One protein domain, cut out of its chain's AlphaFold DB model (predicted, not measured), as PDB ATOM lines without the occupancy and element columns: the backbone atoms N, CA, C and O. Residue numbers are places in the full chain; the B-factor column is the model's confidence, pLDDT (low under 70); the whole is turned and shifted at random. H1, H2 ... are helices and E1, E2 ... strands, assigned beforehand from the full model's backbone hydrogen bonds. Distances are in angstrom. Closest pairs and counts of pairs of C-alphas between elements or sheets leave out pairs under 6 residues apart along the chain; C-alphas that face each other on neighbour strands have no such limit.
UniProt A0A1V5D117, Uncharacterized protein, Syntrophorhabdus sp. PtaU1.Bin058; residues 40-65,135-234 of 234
ATOM      1  N   LYS A  40     -35.648  -6.562 -25.458       96.12
ATOM      2  CA  LYS A  40     -36.941  -6.920 -24.863       96.12
ATOM      3  C   LYS A  40     -37.192  -6.097 -23.613       96.12
ATOM      4  O   LYS A  40     -36.371  -6.082 -22.698       96.12
ATOM      5  N   ARG A  41     -38.375  -5.492 -23.555       96.38
ATOM      6  CA  ARG A  41     -38.906  -4.796 -22.384       96.38
ATOM      7  C   ARG A  41     -40.169  -5.509 -21.907       96.38
ATOM      8  O   ARG A  41     -41.067  -5.740 -22.711       96.38
ATOM      9  N   SER A  42     -40.248  -5.811 -20.612       96.00
ATOM     10  CA  SER A  42     -41.433  -6.406 -19.977       96.00
ATOM     11  C   SER A  42     -42.649  -5.479 -20.084       96.00
ATOM     12  O   SER A  42     -43.745  -5.932 -20.407       96.00
ATOM     13  N   GLY A  43     -42.457  -4.170 -19.870       94.38
ATOM     14  CA  GLY A  43     -43.536  -3.175 -19.938       94.38
ATOM     15  C   GLY A  43     -44.695  -3.570 -19.020       94.38
ATOM     16  O   GLY A  43     -44.459  -3.982 -17.887       94.38
ATOM     17  N   ALA A  44     -45.925  -3.543 -19.538       94.44
ATOM     18  CA  ALA A  44     -47.125  -3.953 -18.807       94.44
ATOM     19  C   ALA A  44     -47.132  -5.441 -18.386       94.44
ATOM     20  O   ALA A  44     -47.896  -5.832 -17.505       94.44
ATOM     21  N   HIS A  45     -46.289  -6.288 -18.986       94.25
ATOM     22  CA  HIS A  45     -46.141  -7.699 -18.618       94.25
ATOM     23  C   HIS A  45     -45.082  -7.880 -17.524       94.25
ATOM     24  O   HIS A  45     -44.096  -8.597 -17.697       94.25
ATOM     25  N   THR A  46     -45.284  -7.204 -16.395       94.25
ATOM     26  CA  THR A  46     -44.394  -7.254 -15.230       94.25
ATOM     27  C   THR A  46     -44.210  -8.694 -14.733       94.25
ATOM     28  O   THR A  46     -45.209  -9.385 -14.500       94.25
ATOM     29  N   PRO A  47     -42.965  -9.164 -14.527       95.12
ATOM     30  CA  PRO A  47     -42.726 -10.479 -13.953       95.12
ATOM     31  C   PRO A  47     -43.256 -10.548 -12.518       95.12
ATOM     32  O   PRO A  47     -43.017  -9.666 -11.695       95.12
ATOM     33  N   SER A  48     -43.961 -11.632 -12.213       97.06
ATOM     34  CA  SER A  48     -44.424 -11.923 -10.860       97.06
ATOM     35  C   SER A  48     -43.263 -12.433 -10.016       97.06
ATOM     36  O   SER A  48     -42.558 -13.362 -10.415       97.06
ATOM     37  N   TRP A  49     -43.105 -11.895  -8.808       98.31
ATOM     38  CA  TRP A  49     -42.157 -12.421  -7.829       98.31
ATOM     39  C   TRP A  49     -42.403 -13.905  -7.566       98.31
ATOM     40  O   TRP A  49     -41.453 -14.643  -7.352       98.31
ATOM     41  N   ASP A  50     -43.653 -14.374  -7.621       97.81
ATOM     42  CA  ASP A  50     -43.998 -15.774  -7.357       97.81
ATOM     43  C   ASP A  50     -43.394 -16.749  -8.385       97.81
ATOM     44  O   ASP A  50     -43.136 -17.896  -8.020       97.81
ATOM     45  N   ASP A  51     -43.116 -16.276  -9.606       96.75
ATOM     46  CA  ASP A  51     -42.701 -17.091 -10.759       96.75
ATOM     47  C   ASP A  51     -41.199 -16.970 -11.080       96.75
ATOM     48  O   ASP A  51     -40.664 -17.727 -11.888       96.75
ATOM     49  N   ILE A  52     -40.497 -16.016 -10.458       97.12
ATOM     50  CA  ILE A  52     -39.048 -15.846 -10.623       97.12
ATOM     51  C   ILE A  52     -38.292 -16.766  -9.664       97.12
ATOM     52  O   ILE A  52     -38.600 -16.834  -8.475       97.12
ATOM     53  N   GLU A  53     -37.247 -17.418 -10.163       97.81
ATOM     54  CA  GLU A  53     -36.359 -18.285  -9.387       97.81
ATOM     55  C   GLU A  53     -34.908 -17.789  -9.446       97.81
ATOM     56  O   GLU A  53     -34.502 -17.082 -10.375       97.81
ATOM     57  N   VAL A  54     -34.108 -18.169  -8.447       98.69
ATOM     58  CA  VAL A  54     -32.653 -17.972  -8.492       98.69
ATOM     59  C   VAL A  54     -32.086 -18.739  -9.687       98.69
ATOM     60  O   VAL A  54     -32.460 -19.878  -9.943       98.69
ATOM     61  N   GLY A  55     -31.194 -18.097 -10.437       98.56
ATOM     62  CA  GLY A  55     -30.678 -18.581 -11.715       98.56
ATOM     63  C   GLY A  55     -31.439 -18.054 -12.933       98.56
ATOM     64  O   GLY A  55     -30.961 -18.235 -14.050       98.56
ATOM     65  N   HIS A  56     -32.571 -17.359 -12.757       98.56
ATOM     66  CA  HIS A  56     -33.277 -16.723 -13.871       98.56
ATOM     67  C   HIS A  56     -32.374 -15.711 -14.593       98.56
ATOM     68  O   HIS A  56     -31.779 -14.828 -13.970       98.56
ATOM     69  N   ILE A  57     -32.290 -15.827 -15.920       98.38
ATOM     70  CA  ILE A  57     -31.453 -14.979 -16.775       98.38
ATOM     71  C   ILE A  57     -32.324 -13.897 -17.409       98.38
ATOM     72  O   ILE A  57     -33.311 -14.199 -18.078       98.38
ATOM     73  N   LEU A  58     -31.928 -12.637 -17.239       98.31
ATOM     74  CA  LEU A  58     -32.589 -11.504 -17.881       98.31
ATOM     75  C   LEU A  58     -32.318 -11.508 -19.396       98.31
ATOM     76  O   LEU A  58     -31.201 -11.842 -19.811       98.31
ATOM     77  N   PRO A  59     -33.273 -11.054 -20.232       97.62
ATOM     78  CA  PRO A  59     -32.976 -10.709 -21.618       97.62
ATOM     79  C   PRO A  59     -31.793  -9.727 -21.684       97.62
ATOM     80  O   PRO A  59     -31.776  -8.756 -20.924       97.62
ATOM     81  N   PRO A  60     -30.787  -9.968 -22.543       97.69
ATOM     82  CA  PRO A  60     -29.615  -9.109 -22.613       97.69
ATOM     83  C   PRO A  60     -29.961  -7.747 -23.220       97.69
ATOM     84  O   PRO A  60     -30.927  -7.604 -23.969       97.69
ATOM     85  N   LEU A  61     -29.116  -6.761 -22.937       98.38
ATOM     86  CA  LEU A  61     -29.176  -5.427 -23.525       98.38
ATOM     87  C   LEU A  61     -27.842  -5.129 -24.204       98.38
ATOM     88  O   LEU A  61     -26.789  -5.291 -23.588       98.38
ATOM     89  N   VAL A  62     -27.874  -4.669 -25.451       98.69
ATOM     90  CA  VAL A  62     -26.664  -4.324 -26.206       98.69
ATOM     91  C   VAL A  62     -26.587  -2.812 -26.394       98.69
ATOM     92  O   VAL A  62     -27.595  -2.149 -26.648       98.69
ATOM     93  N   LYS A  63     -25.390  -2.249 -26.218       98.38
ATOM     94  CA  LYS A  63     -25.096  -0.831 -26.454       98.38
ATOM     95  C   LYS A  63     -23.889  -0.694 -27.369       98.38
ATOM     96  O   LYS A  63     -22.847  -1.289 -27.110       98.38
ATOM     97  N   GLY A  64     -24.034   0.126 -28.402       96.56
ATOM     98  CA  GLY A  64     -22.990   0.432 -29.370       96.56
ATOM     99  C   GLY A  64     -23.164  -0.250 -30.739       96.56
ATOM    100  O   GLY A  64     -24.214  -0.843 -30.979       96.56
ATOM    101  N   PRO A  65     -22.152  -0.167 -31.629       98.19
ATOM    102  CA  PRO A  65     -20.832   0.420 -31.376       98.19
ATOM    103  C   PRO A  65     -20.929   1.873 -30.904       98.19
ATOM    104  O   PRO A  65     -21.596   2.672 -31.544       98.19
ATOM    105  N   VAL A 135     -18.988   8.479 -21.093       93.81
ATOM    106  CA  VAL A 135     -19.159   9.094 -19.776       93.81
ATOM    107  C   VAL A 135     -19.421   7.985 -18.762       93.81
ATOM    108  O   VAL A 135     -20.491   7.406 -18.741       93.81
ATOM    109  N   GLY A 136     -18.491   7.720 -17.837       90.19
ATOM    110  CA  GLY A 136     -18.569   6.524 -16.981       90.19
ATOM    111  C   GLY A 136     -19.934   6.243 -16.320       90.19
ATOM    112  O   GLY A 136     -20.367   5.099 -16.281       90.19
ATOM    113  N   PHE A 137     -20.657   7.260 -15.836       91.19
ATOM    114  CA  PHE A 137     -21.972   7.044 -15.211       91.19
ATOM    115  C   PHE A 137     -23.128   6.793 -16.198       91.19
ATOM    116  O   PHE A 137     -24.173   6.296 -15.780       91.19
ATOM    117  N   GLN A 138     -22.937   7.049 -17.491       95.56
ATOM    118  CA  GLN A 138     -23.817   6.593 -18.571       95.56
ATOM    119  C   GLN A 138     -23.946   5.071 -18.564       95.56
ATOM    120  O   GLN A 138     -25.044   4.551 -18.742       95.56
ATOM    121  N   ARG A 139     -22.874   4.337 -18.236       95.62
ATOM    122  CA  ARG A 139     -22.964   2.881 -18.067       95.62
ATOM    123  C   ARG A 139     -23.876   2.469 -16.919       95.62
ATOM    124  O   ARG A 139     -24.601   1.490 -17.059       95.62
ATOM    125  N   ASN A 140     -23.917   3.224 -15.818       96.12
ATOM    126  CA  ASN A 140     -24.906   2.964 -14.769       96.12
ATOM    127  C   ASN A 140     -26.332   3.203 -15.296       96.12
ATOM    128  O   ASN A 140     -27.226   2.425 -14.992       96.12
ATOM    129  N   ALA A 141     -26.543   4.212 -16.152       97.19
ATOM    130  CA  ALA A 141     -27.829   4.392 -16.829       97.19
ATOM    131  C   ALA A 141     -28.175   3.203 -17.748       97.19
ATOM    132  O   ALA A 141     -29.328   2.783 -17.782       97.19
ATOM    133  N   TRP A 142     -27.200   2.594 -18.430       98.31
ATOM    134  CA  TRP A 142     -27.420   1.360 -19.200       98.31
ATOM    135  C   TRP A 142     -27.739   0.150 -18.313       98.31
ATOM    136  O   TRP A 142     -28.591  -0.656 -18.675       98.31
ATOM    137  N   GLN A 143     -27.108   0.022 -17.141       98.62
ATOM    138  CA  GLN A 143     -27.466  -1.012 -16.164       98.62
ATOM    139  C   GLN A 143     -28.882  -0.801 -15.624       98.62
ATOM    140  O   GLN A 143     -29.654  -1.753 -15.556       98.62
ATOM    141  N   ILE A 144     -29.231   0.437 -15.268       98.50
ATOM    142  CA  ILE A 144     -30.592   0.798 -14.867       98.50
ATOM    143  C   ILE A 144     -31.561   0.413 -15.980       98.50
ATOM    144  O   ILE A 144     -32.549  -0.242 -15.687       98.50
ATOM    145  N   HIS A 145     -31.234   0.712 -17.239       98.25
ATOM    146  CA  HIS A 145     -32.051   0.338 -18.389       98.25
ATOM    147  C   HIS A 145     -32.273  -1.184 -18.487       98.25
ATOM    148  O   HIS A 145     -33.419  -1.616 -18.586       98.25
ATOM    149  N   LEU A 146     -31.218  -2.003 -18.383       98.75
ATOM    150  CA  LEU A 146     -31.346  -3.469 -18.344       98.75
ATOM    151  C   LEU A 146     -32.292  -3.914 -17.216       98.75
ATOM    152  O   LEU A 146     -33.201  -4.715 -17.432       98.75
ATOM    153  N   LEU A 147     -32.078  -3.384 -16.009       98.69
ATOM    154  CA  LEU A 147     -32.857  -3.749 -14.829       98.69
ATOM    155  C   LEU A 147     -34.322  -3.329 -14.973       98.69
ATOM    156  O   LEU A 147     -35.205  -4.127 -14.672       98.69
ATOM    157  N   THR A 148     -34.606  -2.123 -15.465       98.19
ATOM    158  CA  THR A 148     -35.980  -1.633 -15.657       98.19
ATOM    159  C   THR A 148     -36.689  -2.335 -16.810       98.19
ATOM    160  O   THR A 148     -37.890  -2.576 -16.712       98.19
ATOM    161  N   ASN A 149     -35.960  -2.737 -17.859       98.38
ATOM    162  CA  ASN A 149     -36.524  -3.554 -18.935       98.38
ATOM    163  C   ASN A 149     -37.046  -4.888 -18.404       98.38
ATOM    164  O   ASN A 149     -38.137  -5.293 -18.795       98.38
ATOM    165  N   PHE A 150     -36.318  -5.527 -17.487       98.19
ATOM    166  CA  PHE A 150     -36.790  -6.728 -16.798       98.19
ATOM    167  C   PHE A 150     -37.920  -6.430 -15.810       98.19
ATOM    168  O   PHE A 150     -38.942  -7.111 -15.835       98.19
ATOM    169  N   THR A 151     -37.736  -5.409 -14.970       97.19
ATOM    170  CA  THR A 151     -38.613  -5.084 -13.833       97.19
ATOM    171  C   THR A 151     -40.061  -4.860 -14.252       97.19
ATOM    172  O   THR A 151     -40.946  -5.255 -13.508       97.19
ATOM    173  N   GLY A 152     -40.303  -4.293 -15.438       95.75
ATOM    174  CA  GLY A 152     -41.655  -4.003 -15.919       95.75
ATOM    175  C   GLY A 152     -42.280  -2.776 -15.259       95.75
ATOM    176  O   GLY A 152     -41.684  -2.147 -14.383       95.75
ATOM    177  N   ASP A 153     -43.473  -2.425 -15.726       94.62
ATOM    178  CA  ASP A 153     -44.149  -1.182 -15.354       94.62
ATOM    179  C   ASP A 153     -44.732  -1.242 -13.933       94.62
ATOM    180  O   ASP A 153     -44.853  -0.198 -13.319       94.62
ATOM    181  N   GLU A 154     -45.010  -2.437 -13.390       94.25
ATOM    182  CA  GLU A 154     -45.551  -2.658 -12.029       94.25
ATOM    183  C   GLU A 154     -44.484  -3.141 -11.032       94.25
ATOM    184  O   GLU A 154     -44.799  -3.643  -9.953       94.25
ATOM    185  N   GLY A 155     -43.209  -3.070 -11.408       95.81
ATOM    186  CA  GLY A 155     -42.090  -3.371 -10.523       95.81
ATOM    187  C   GLY A 155     -41.394  -2.098 -10.039       95.81
ATOM    188  O   GLY A 155     -41.712  -0.982 -10.451       95.81
ATOM    189  N   TRP A 156     -40.400  -2.249  -9.165       97.00
ATOM    190  CA  TRP A 156     -39.625  -1.115  -8.670       97.00
ATOM    191  C   TRP A 156     -38.135  -1.419  -8.559       97.00
ATOM    192  O   TRP A 156     -37.725  -2.339  -7.856       97.00
ATOM    193  N   LEU A 157     -37.291  -0.597  -9.185       97.69
ATOM    194  CA  LEU A 157     -35.842  -0.667  -8.996       97.69
ATOM    195  C   LEU A 157     -35.453   0.016  -7.677       97.69
ATOM    196  O   LEU A 157     -35.377   1.240  -7.598       97.69
ATOM    197  N   LYS A 158     -35.178  -0.775  -6.632       97.38
ATOM    198  CA  LYS A 158     -34.783  -0.269  -5.304       97.38
ATOM    199  C   LYS A 158     -33.332   0.191  -5.256       97.38
ATOM    200  O   LYS A 158     -33.007   1.161  -4.575       97.38
ATOM    201  N   LYS A 159     -32.439  -0.532  -5.936       98.12
ATOM    202  CA  LYS A 159     -30.995  -0.285  -5.875       98.12
ATOM    203  C   LYS A 159     -30.325  -0.619  -7.197       98.12
ATOM    204  O   LYS A 159     -30.599  -1.665  -7.771       98.12
ATOM    205  N   SER A 160     -29.382   0.224  -7.605       98.19
ATOM    206  CA  SER A 160     -28.391  -0.077  -8.639       98.19
ATOM    207  C   SER A 160     -27.001   0.220  -8.082       98.19
ATOM    208  O   SER A 160     -26.765   1.296  -7.528       98.19
ATOM    209  N   SER A 161     -26.084  -0.734  -8.200       98.19
ATOM    210  CA  SER A 161     -24.682  -0.588  -7.817       98.19
ATOM    211  C   SER A 161     -23.799  -1.132  -8.929       98.19
ATOM    212  O   SER A 161     -24.104  -2.173  -9.502       98.19
ATOM    213  N   CYS A 162     -22.724  -0.425  -9.262       97.25
ATOM    214  CA  CYS A 162     -21.791  -0.848 -10.297       97.25
ATOM    215  C   CYS A 162     -20.378  -0.320 -10.032       97.25
ATOM    216  O   CYS A 162     -20.181   0.686  -9.344       97.25
ATOM    217  N   GLU A 163     -19.394  -0.991 -10.620       96.88
ATOM    218  CA  GLU A 163     -17.985  -0.617 -10.569       96.88
ATOM    219  C   GLU A 163     -17.469  -0.316 -11.974       96.88
ATOM    220  O   GLU A 163     -17.552  -1.151 -12.861       96.88
ATOM    221  N   PHE A 164     -16.846   0.836 -12.203       95.12
ATOM    222  CA  PHE A 164     -16.203   1.097 -13.495       95.12
ATOM    223  C   PHE A 164     -14.789   0.513 -13.481       95.12
ATOM    224  O   PHE A 164     -13.904   1.057 -12.820       95.12
ATOM    225  N   ARG A 165     -14.565  -0.596 -14.194       93.94
ATOM    226  CA  ARG A 165     -13.280  -1.322 -14.178       93.94
ATOM    227  C   ARG A 165     -12.398  -1.027 -15.388       93.94
ATOM    228  O   ARG A 165     -11.168  -1.101 -15.280       93.94
ATOM    229  N   ARG A 166     -12.992  -0.693 -16.535       94.31
ATOM    230  CA  ARG A 166     -12.293  -0.383 -17.799       94.31
ATOM    231  C   ARG A 166     -12.975   0.761 -18.550       94.31
ATOM    232  O   ARG A 166     -14.128   1.087 -18.267       94.31
ATOM    233  N   PHE A 167     -12.247   1.389 -19.470       94.81
ATOM    234  CA  PHE A 167     -12.825   2.351 -20.412       94.81
ATOM    235  C   PHE A 167     -13.662   1.609 -21.457       94.81
ATOM    236  O   PHE A 167     -13.292   0.500 -21.842       94.81
ATOM    237  N   VAL A 168     -14.761   2.221 -21.898       97.31
ATOM    238  CA  VAL A 168     -15.471   1.831 -23.120       97.31
ATOM    239  C   VAL A 168     -15.164   2.911 -24.141       97.31
ATOM    240  O   VAL A 168     -15.615   4.044 -24.003       97.31
ATOM    241  N   TYR A 169     -14.311   2.595 -25.108       97.38
ATOM    242  CA  TYR A 169     -13.908   3.553 -26.131       97.38
ATOM    243  C   TYR A 169     -14.972   3.659 -27.223       97.38
ATOM    244  O   TYR A 169     -15.795   2.762 -27.400       97.38
ATOM    245  N   PHE A 170     -14.936   4.733 -28.006       97.81
ATOM    246  CA  PHE A 170     -15.706   4.780 -29.249       97.81
ATOM    247  C   PHE A 170     -15.378   3.567 -30.124       97.81
ATOM    248  O   PHE A 170     -14.224   3.137 -30.190       97.81
ATOM    249  N   SER A 171     -16.397   3.061 -30.818       97.62
ATOM    250  CA  SER A 171     -16.425   1.786 -31.540       97.62
ATOM    251  C   SER A 171     -16.534   0.525 -30.674       97.62
ATOM    252  O   SER A 171     -16.718  -0.551 -31.244       97.62
ATOM    253  N   ASP A 172     -16.452   0.597 -29.344       98.38
ATOM    254  CA  ASP A 172     -16.726  -0.575 -28.505       98.38
ATOM    255  C   ASP A 172     -18.219  -0.909 -28.501       98.38
ATOM    256  O   ASP A 172     -19.072  -0.026 -28.567       98.38
ATOM    257  N   VAL A 173     -18.528  -2.196 -28.374       98.75
ATOM    258  CA  VAL A 173     -19.885  -2.697 -28.121       98.75
ATOM    259  C   VAL A 173     -19.897  -3.296 -26.728       98.75
ATOM    260  O   VAL A 173     -18.938  -3.959 -26.333       98.75
ATOM    261  N   VAL A 174     -20.964  -3.051 -25.972       98.69
ATOM    262  CA  VAL A 174     -21.135  -3.543 -24.606       98.69
ATOM    263  C   VAL A 174     -22.393  -4.394 -24.530       98.69
ATOM    264  O   VAL A 174     -23.496  -3.920 -24.802       98.69
ATOM    265  N   TRP A 175     -22.224  -5.639 -24.099       98.81
ATOM    266  CA  TRP A 175     -23.313  -6.555 -23.784       98.81
ATOM    267  C   TRP A 175     -23.549  -6.543 -22.285       98.81
ATOM    268  O   TRP A 175     -22.674  -6.934 -21.505       98.81
ATOM    269  N   LEU A 176     -24.733  -6.095 -21.887       98.81
ATOM    270  CA  LEU A 176     -25.197  -6.143 -20.515       98.81
ATOM    271  C   LEU A 176     -26.065  -7.387 -20.317       98.81
ATOM    272  O   LEU A 176     -26.963  -7.673 -21.111       98.81
ATOM    273  N   LYS A 177     -25.791  -8.124 -19.244       98.75
ATOM    274  CA  LYS A 177     -26.533  -9.324 -18.839       98.75
ATOM    275  C   LYS A 177     -26.857  -9.244 -17.356       98.75
ATOM    276  O   LYS A 177     -26.157  -8.564 -16.605       98.75
ATOM    277  N   GLY A 178     -27.908  -9.950 -16.952       98.69
ATOM    278  CA  GLY A 178     -28.317 -10.058 -15.558       98.69
ATOM    279  C   GLY A 178     -28.716 -11.484 -15.205       98.69
ATOM    280  O   GLY A 178     -29.314 -12.187 -16.022       98.69
ATOM    281  N   THR A 179     -28.406 -11.903 -13.985       98.88
ATOM    282  CA  THR A 179     -28.849 -13.187 -13.433       98.88
ATOM    283  C   THR A 179     -29.377 -12.973 -12.027       98.88
ATOM    284  O   THR A 179     -28.711 -12.350 -11.200       98.88
ATOM    285  N   VAL A 180     -30.577 -13.480 -11.752       98.88
ATOM    286  CA  VAL A 180     -31.152 -13.474 -10.405       98.88
ATOM    287  C   VAL A 180     -30.309 -14.386  -9.524       98.88
ATOM    288  O   VAL A 180     -30.192 -15.578  -9.793       98.88
ATOM    289  N   THR A 181     -29.711 -13.834  -8.476       98.81
ATOM    290  CA  THR A 181     -28.847 -14.575  -7.544       98.81
ATOM    291  C   THR A 181     -29.462 -14.744  -6.171       98.81
ATOM    292  O   THR A 181     -29.024 -15.613  -5.422       98.81
ATOM    293  N   ASP A 182     -30.484 -13.953  -5.853       98.75
ATOM    294  CA  ASP A 182     -31.203 -14.057  -4.593       98.75
ATOM    295  C   ASP A 182     -32.669 -13.644  -4.758       98.75
ATOM    296  O   ASP A 182     -33.003 -12.806  -5.603       98.75
ATOM    297  N   LYS A 183     -33.534 -14.217  -3.927       98.56
ATOM    298  CA  LYS A 183     -34.972 -13.950  -3.866       98.56
ATOM    299  C   LYS A 183     -35.398 -13.947  -2.405       98.56
ATOM    300  O   LYS A 183     -35.344 -14.974  -1.736       98.56
ATOM    301  N   PHE A 184     -35.856 -12.800  -1.924       98.50
ATOM    302  CA  PHE A 184     -36.067 -12.582  -0.498       98.50
ATOM    303  C   PHE A 184     -37.193 -11.583  -0.236       98.50
ATOM    304  O   PHE A 184     -37.630 -10.852  -1.125       98.50
ATOM    305  N   ILE A 185     -37.669 -11.581   1.005       98.25
ATOM    306  CA  ILE A 185     -38.486 -10.501   1.552       98.25
ATOM    307  C   ILE A 185     -37.547  -9.621   2.370       98.25
ATOM    308  O   ILE A 185     -36.800 -10.151   3.191       98.25
ATOM    309  N   ASP A 186     -37.540  -8.319   2.116       96.88
ATOM    310  CA  ASP A 186     -36.663  -7.397   2.840       96.88
ATOM    311  C   ASP A 186     -37.295  -6.855   4.134       96.88
ATOM    312  O   ASP A 186     -38.419  -7.207   4.498       96.88
ATOM    313  N   ASP A 187     -36.563  -5.988   4.837       95.56
ATOM    314  CA  ASP A 187     -36.989  -5.406   6.117       95.56
ATOM    315  C   ASP A 187     -38.223  -4.489   5.989       95.56
ATOM    316  O   ASP A 187     -38.923  -4.240   6.971       95.56
ATOM    317  N   GLU A 188     -38.530  -4.014   4.778       93.38
ATOM    318  CA  GLU A 188     -39.739  -3.245   4.452       93.38
ATOM    319  C   GLU A 188     -40.909  -4.167   4.041       93.38
ATOM    320  O   GLU A 188     -41.974  -3.697   3.632       93.38
ATOM    321  N   ASN A 189     -40.736  -5.487   4.192       94.19
ATOM    322  CA  ASN A 189     -41.661  -6.547   3.790       94.19
ATOM    323  C   ASN A 189     -41.960  -6.548   2.275       94.19
ATOM    324  O   ASN A 189     -43.051  -6.941   1.846       94.19
ATOM    325  N   GLU A 190     -40.994  -6.121   1.459       96.25
ATOM    326  CA  GLU A 190     -41.101  -6.066   0.002       96.25
ATOM    327  C   GLU A 190     -40.575  -7.335  -0.665       96.25
ATOM    328  O   GLU A 190     -39.563  -7.906  -0.261       96.25
ATOM    329  N   CYS A 191     -41.252  -7.770  -1.729       97.94
ATOM    330  CA  CYS A 191     -40.896  -8.980  -2.465       97.94
ATOM    331  C   CYS A 191     -39.762  -8.688  -3.454       97.94
ATOM    332  O   CYS A 191     -40.001  -8.233  -4.573       97.94
ATOM    333  N   CYS A 192     -38.520  -8.933  -3.035       98.56
ATOM    334  CA  CYS A 192     -37.320  -8.517  -3.751       98.56
ATOM    335  C   CYS A 192     -36.611  -9.673  -4.463       98.56
ATOM    336  O   CYS A 192     -36.626 -10.825  -4.018       98.56
ATOM    337  N   VAL A 193     -35.928  -9.340  -5.556       98.75
ATOM    338  CA  VAL A 193     -34.897 -10.186  -6.166       98.75
ATOM    339  C   VAL A 193     -33.608  -9.390  -6.341       98.75
ATOM    340  O   VAL A 193     -33.626  -8.222  -6.748       98.75
ATOM    341  N   LYS A 194     -32.476 -10.021  -6.021       98.88
ATOM    342  CA  LYS A 194     -31.143  -9.485  -6.313       98.88
ATOM    343  C   LYS A 194     -30.684 -10.026  -7.658       98.88
ATOM    344  O   LYS A 194     -30.757 -11.228  -7.906       98.88
ATOM    345  N   ILE A 195     -30.190  -9.136  -8.507       98.94
ATOM    346  CA  ILE A 195     -29.717  -9.456  -9.853       98.94
ATOM    347  C   ILE A 195     -28.250  -9.054  -9.929       98.94
ATOM    348  O   ILE A 195     -27.951  -7.865  -9.861       98.94
ATOM    349  N   GLU A 196     -27.337 -10.013 -10.070       98.88
ATOM    350  CA  GLU A 196     -25.952  -9.696 -10.441       98.88
ATOM    351  C   GLU A 196     -25.930  -9.291 -11.918       98.88
ATOM    352  O   GLU A 196     -26.578  -9.928 -12.754       98.88
ATOM    353  N   THR A 197     -25.211  -8.218 -12.238       98.75
ATOM    354  CA  THR A 197     -25.117  -7.661 -13.588       98.75
ATOM    355  C   THR A 197     -23.682  -7.677 -14.082       98.75
ATOM    356  O   THR A 197     -22.735  -7.363 -13.361       98.75
ATOM    357  N   THR A 198     -23.522  -7.991 -15.363       98.56
ATOM    358  CA  THR A 198     -22.234  -7.924 -16.056       98.56
ATOM    359  C   THR A 198     -22.368  -7.019 -17.265       98.56
ATOM    360  O   THR A 198     -23.353  -7.125 -17.993       98.56
ATOM    361  N   ALA A 199     -21.357  -6.197 -17.526       98.62
ATOM    362  CA  ALA A 199     -21.190  -5.492 -18.790       98.62
ATOM    363  C   ALA A 199     -19.840  -5.890 -19.394       98.62
ATOM    364  O   ALA A 199     -18.791  -5.573 -18.823       98.62
ATOM    365  N   THR A 200     -19.866  -6.588 -20.527       98.56
ATOM    366  CA  THR A 200     -18.666  -7.093 -21.210       98.56
ATOM    367  C   THR A 200     -18.519  -6.460 -22.581       98.56
ATOM    368  O   THR A 200     -19.523  -6.277 -23.267       98.56
ATOM    369  N   ASN A 201     -17.292  -6.145 -22.991       98.12
ATOM    370  CA  ASN A 201     -17.021  -5.637 -24.336       98.12
ATOM    371  C   ASN A 201     -16.614  -6.751 -25.319       98.12
ATOM    372  O   ASN A 201     -16.489  -7.918 -24.947       98.12
ATOM    373  N   GLN A 202     -16.356  -6.384 -26.572       97.88
ATOM    374  CA  GLN A 202     -15.992  -7.309 -27.651       97.88
ATOM    375  C   GLN A 202     -14.631  -7.987 -27.469       97.88
ATOM    376  O   GLN A 202     -14.318  -8.962 -28.142       97.88
ATOM    377  N   ARG A 203     -13.813  -7.481 -26.543       95.94
ATOM    378  CA  ARG A 203     -12.529  -8.078 -26.156       95.94
ATOM    379  C   ARG A 203     -12.680  -9.078 -25.004       95.94
ATOM    380  O   ARG A 203     -11.678  -9.560 -24.485       95.94
ATOM    381  N   GLY A 204     -13.911  -9.365 -24.573       96.50
ATOM    382  CA  GLY A 204     -14.195 -10.228 -23.425       96.50
ATOM    383  C   GLY A 204     -13.878  -9.580 -22.075       96.50
ATOM    384  O   GLY A 204     -13.835 -10.270 -21.058       96.50
ATOM    385  N   GLU A 205     -13.641  -8.268 -22.033       96.62
ATOM    386  CA  GLU A 205     -13.322  -7.571 -20.790       96.62
ATOM    387  C   GLU A 205     -14.605  -7.201 -20.046       96.62
ATOM    388  O   GLU A 205     -15.494  -6.555 -20.603       96.62
ATOM    389  N   GLU A 206     -14.672  -7.530 -18.758       97.69
ATOM    390  CA  GLU A 206     -15.717  -7.022 -17.872       97.69
ATOM    391  C   GLU A 206     -15.443  -5.548 -17.535       97.69
ATOM    392  O   GLU A 206     -14.570  -5.202 -16.729       97.69
ATOM    393  N   VAL A 207     -16.175  -4.652 -18.200       97.75
ATOM    394  CA  VAL A 207     -15.964  -3.204 -18.099       97.75
ATOM    395  C   VAL A 207     -16.703  -2.595 -16.915       97.75
ATOM    396  O   VAL A 207     -16.237  -1.590 -16.367       97.75
ATOM    397  N   MET A 208     -17.840  -3.185 -16.538       97.94
ATOM    398  CA  MET A 208     -18.660  -2.734 -15.419       97.94
ATOM    399  C   MET A 208     -19.491  -3.880 -14.813       97.94
ATOM    400  O   MET A 208     -20.626  -4.092 -15.237       97.94
ATOM    401  N   PRO A 209     -18.951  -4.621 -13.831       98.12
ATOM    402  CA  PRO A 209     -19.765  -5.489 -12.992       98.12
ATOM    403  C   PRO A 209     -20.619  -4.663 -12.040       98.12
ATOM    404  O   PRO A 209     -20.286  -3.521 -11.694       98.12
ATOM    405  N   GLY A 210     -21.697  -5.267 -11.573       98.25
ATOM    406  CA  GLY A 210     -22.583  -4.644 -10.616       98.25
ATOM    407  C   GLY A 210     -23.664  -5.585 -10.132       98.25
ATOM    408  O   GLY A 210     -23.630  -6.793 -10.349       98.25
ATOM    409  N   TYR A 211     -24.644  -4.995  -9.467       98.81
ATOM    410  CA  TYR A 211     -25.885  -5.668  -9.146       98.81
ATOM    411  C   TYR A 211     -27.029  -4.662  -9.007       98.81
ATOM    412  O   TYR A 211     -26.828  -3.469  -8.739       98.81
ATOM    413  N   GLY A 212     -28.246  -5.167  -9.150       98.75
ATOM    414  CA  GLY A 212     -29.485  -4.470  -8.849       98.75
ATOM    415  C   GLY A 212     -30.302  -5.198  -7.788       98.75
ATOM    416  O   GLY A 212     -30.154  -6.405  -7.592       98.75
ATOM    417  N   ILE A 213     -31.179  -4.462  -7.113       98.81
ATOM    418  CA  ILE A 213     -32.272  -5.035  -6.318       98.81
ATOM    419  C   ILE A 213     -33.564  -4.450  -6.859       98.81
ATOM    420  O   ILE A 213     -33.708  -3.224  -6.904       98.81
ATOM    421  N   VAL A 214     -34.482  -5.322  -7.258       98.50
ATOM    422  CA  VAL A 214     -35.800  -4.934  -7.762       98.50
ATOM    423  C   VAL A 214     -36.881  -5.580  -6.903       98.50
ATOM    424  O   VAL A 214     -36.736  -6.731  -6.489       98.50
ATOM    425  N   ALA A 215     -37.943  -4.834  -6.622       98.19
ATOM    426  CA  ALA A 215     -39.160  -5.344  -6.013       98.19
ATOM    427  C   ALA A 215     -40.170  -5.677  -7.114       98.19
ATOM    428  O   ALA A 215     -40.349  -4.896  -8.052       98.19
ATOM    429  N   LEU A 216     -40.807  -6.838  -7.003       97.94
ATOM    430  CA  LEU A 216     -41.761  -7.362  -7.979       97.94
ATOM    431  C   LEU A 216     -43.101  -7.668  -7.294       97.94
ATOM    432  O   LEU A 216     -43.112  -8.015  -6.110       97.94
ATOM    433  N   PRO A 217     -44.234  -7.571  -8.005       97.06
ATOM    434  CA  PRO A 217     -45.539  -7.896  -7.439       97.06
ATOM    435  C   PRO A 217     -45.646  -9.389  -7.093       97.06
ATOM    436  O   PRO A 217     -45.085 -10.239  -7.780       97.06
ATOM    437  N   SER A 218     -46.401  -9.728  -6.047       97.19
ATOM    438  CA  SER A 218     -46.717 -11.117  -5.671       97.19
ATOM    439  C   SER A 218     -48.214 -11.254  -5.435       97.19
ATOM    440  O   SER A 218     -48.776 -10.635  -4.527       97.19
ATOM    441  N   LYS A 219     -48.865 -12.120  -6.217       94.25
ATOM    442  CA  LYS A 219     -50.292 -12.426  -6.042       94.25
ATOM    443  C   LYS A 219     -50.511 -13.256  -4.788       94.25
ATOM    444  O   LYS A 219     -51.457 -13.001  -4.051       94.25
ATOM    445  N   LYS A 220     -49.616 -14.212  -4.507       96.06
ATOM    446  CA  LYS A 220     -49.709 -15.068  -3.312       96.06
ATOM    447  C   LYS A 220     -49.617 -14.264  -2.016       96.06
ATOM    448  O   LYS A 220     -50.219 -14.651  -1.021       96.06
ATOM    449  N   ARG A 221     -48.872 -13.154  -2.027       94.56
ATOM    450  CA  ARG A 221     -48.694 -12.274  -0.861       94.56
ATOM    451  C   ARG A 221     -49.592 -11.037  -0.879       94.56
ATOM    452  O   ARG A 221     -49.563 -10.286   0.091       94.56
ATOM    453  N   GLY A 222     -50.355 -10.809  -1.951       93.00
ATOM    454  CA  GLY A 222     -51.113  -9.568  -2.134       93.00
ATOM    455  C   GLY A 222     -50.218  -8.325  -2.078       93.00
ATOM    456  O   GLY A 222     -50.576  -7.334  -1.446       93.00
ATOM    457  N   TYR A 223     -49.019  -8.410  -2.660       93.62
ATOM    458  CA  TYR A 223     -48.018  -7.347  -2.645       93.62
ATOM    459  C   TYR A 223     -47.892  -6.692  -4.020       93.62
ATOM    460  O   TYR A 223     -47.749  -7.381  -5.030       93.62
ATOM    461  N   ASP A 224     -47.886  -5.363  -4.016       93.00
ATOM    462  CA  ASP A 224     -47.681  -4.499  -5.171       93.00
ATOM    463  C   ASP A 224     -46.652  -3.415  -4.781       93.00
ATOM    464  O   ASP A 224     -46.919  -2.624  -3.863       93.00
ATOM    465  N   PRO A 225     -45.465  -3.386  -5.417       92.88
ATOM    466  CA  PRO A 225     -44.417  -2.431  -5.080       92.88
ATOM    467  C   PRO A 225     -44.767  -0.989  -5.474       92.88
ATOM    468  O   PRO A 225     -44.257  -0.052  -4.850       92.88
ATOM    469  N   LEU A 226     -45.618  -0.773  -6.479       89.75
ATOM    470  CA  LEU A 226     -46.010   0.566  -6.912       89.75
ATOM    471  C   LEU A 226     -47.112   1.156  -6.047       89.75
ATOM    472  O   LEU A 226     -47.006   2.322  -5.656       89.75
ATOM    473  N   ALA A 227     -48.138   0.372  -5.712       85.75
ATOM    474  CA  ALA A 227     -49.287   0.860  -4.948       85.75
ATOM    475  C   ALA A 227     -48.861   1.559  -3.644       85.75
ATOM    476  O   ALA A 227     -49.316   2.667  -3.347       85.75
ATOM    477  N   GLY A 228     -47.904   0.970  -2.915       76.94
ATOM    478  CA  GLY A 228     -47.371   1.543  -1.675       76.94
ATOM    479  C   GLY A 228     -46.595   2.855  -1.859       76.94
ATOM    480  O   GLY A 228     -46.536   3.664  -0.936       76.94
ATOM    481  N   ARG A 229     -46.024   3.100  -3.045       87.06
ATOM    482  CA  ARG A 229     -45.206   4.289  -3.354       87.06
ATOM    483  C   ARG A 229     -46.008   5.429  -3.956       87.06
ATOM    484  O   ARG A 229     -45.697   6.590  -3.710       87.06
ATOM    485  N   LEU A 230     -47.056   5.111  -4.707       84.00
ATOM    486  CA  LEU A 230     -47.947   6.098  -5.316       84.00
ATOM    487  C   LEU A 230     -48.987   6.659  -4.327       84.00
ATOM    488  O   LEU A 230     -49.870   7.415  -4.721       84.00
ATOM    489  N   GLY A 231     -48.882   6.321  -3.037       70.31
ATOM    490  CA  GLY A 231     -49.812   6.777  -2.002       70.31
ATOM    491  C   GLY A 231     -51.156   6.039  -2.009       70.31
ATOM    492  O   GLY A 231     -52.106   6.500  -1.374       70.31
ATOM    493  N   GLY A 232     -51.245   4.900  -2.704       55.19
ATOM    494  CA  GLY A 232     -52.415   4.030  -2.693       55.19
ATOM    495  C   GLY A 232     -52.552   3.340  -1.338       55.19
ATOM    496  O   GLY A 232     -51.698   2.550  -0.937       55.19
ATOM    497  N   ARG A 233     -53.623   3.660  -0.604       47.03
ATOM    498  CA  ARG A 233     -54.005   2.935   0.615       47.03
ATOM    499  C   ARG A 233     -54.307   1.475   0.254       47.03
ATOM    500  O   ARG A 233     -55.017   1.237  -0.719       47.03
ATOM    501  N   LYS A 234     -53.760   0.548   1.048       48.59
ATOM    502  CA  LYS A 234     -54.215  -0.849   1.112       48.59
ATOM    503  C   LYS A 234     -55.691  -0.921   1.487       48.59
ATOM    504  O   LYS A 234     -56.120  -0.058   2.289       48.59
TER     505      LYS A 234
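Overview. This is residues 40 to 65 and 135 to 234 of the 234 residues of an uncharacterized protein of Syntrophorhabdus sp. PtaU1.Bin058 (UniProt A0A1V5D117). A twisted sheet of five strands curls like part of a barrel round one helix, H1, which fills its hollow face. A long stretch without named elements comes before the sheet, and another, residues 216 to 234, runs off at one end of the elongated outline. The printed part has 126 residues, with E1, H1, E2, E3, E4 and E5 along the chain; the sheet's order is E1, E3, E4, E5, E2, antiparallel throughout. The class is mixed, though only 55 residues are in named elements; the whole is compact, with a radius of gyration of the C-alphas of 15.3 A and spans of 49 by 28 by 26 A.

Along the chain. After residues 40 to 60, E1 is residues 61 to 63, from C-alpha 61 at (-29.176, -5.427, -23.525). H1 is residues 136 to 151, 23.4 A long; E2 is 156 to 162, 17.9 A. E3 is 174 to 185, 32.2 A, and bends by 52 degrees at residue 182. E4 is 191 to 201, 32.6 A; E5 is 210 to 215, 17.2 A, ending at C-alpha 215 (-39.160, -5.344, -6.013).

Arrangement. Edge strand E1 pairs with E3 by N 61 and O 176, 3.0 A. The hairpin E3 and E4 has N 177 and O 198 at 2.9 A; the hairpin E4 and E5 has N 195 and O 212 at 2.9 A. E5 and edge strand E2 have N 213 and O 159 at 2.9 A. E3, E4 and E5 form a meander, each strand the antiparallel neighbour of the one before; with E2, neighbour of E5, they make a Greek key. H1 is on one face of the sheet, giving two layers; its closest C-alphas to E2 are those of Asn 140 and Cys 162, 6.7 A. In H1, 11 of 12 O i to N i+4 pairs are within hydrogen-bond range. E1 is apart from E2 and E5.

Size, cuts and confidence. The C-alphas farthest apart, of Arg 203 and Arg 233, are 50.6 A apart. Residues 66 to 134 are not printed; C-alphas 65 and 135 are 14.6 A apart. The link E2 to E3 is long. Residues 232 to 234 have pLDDT under 70.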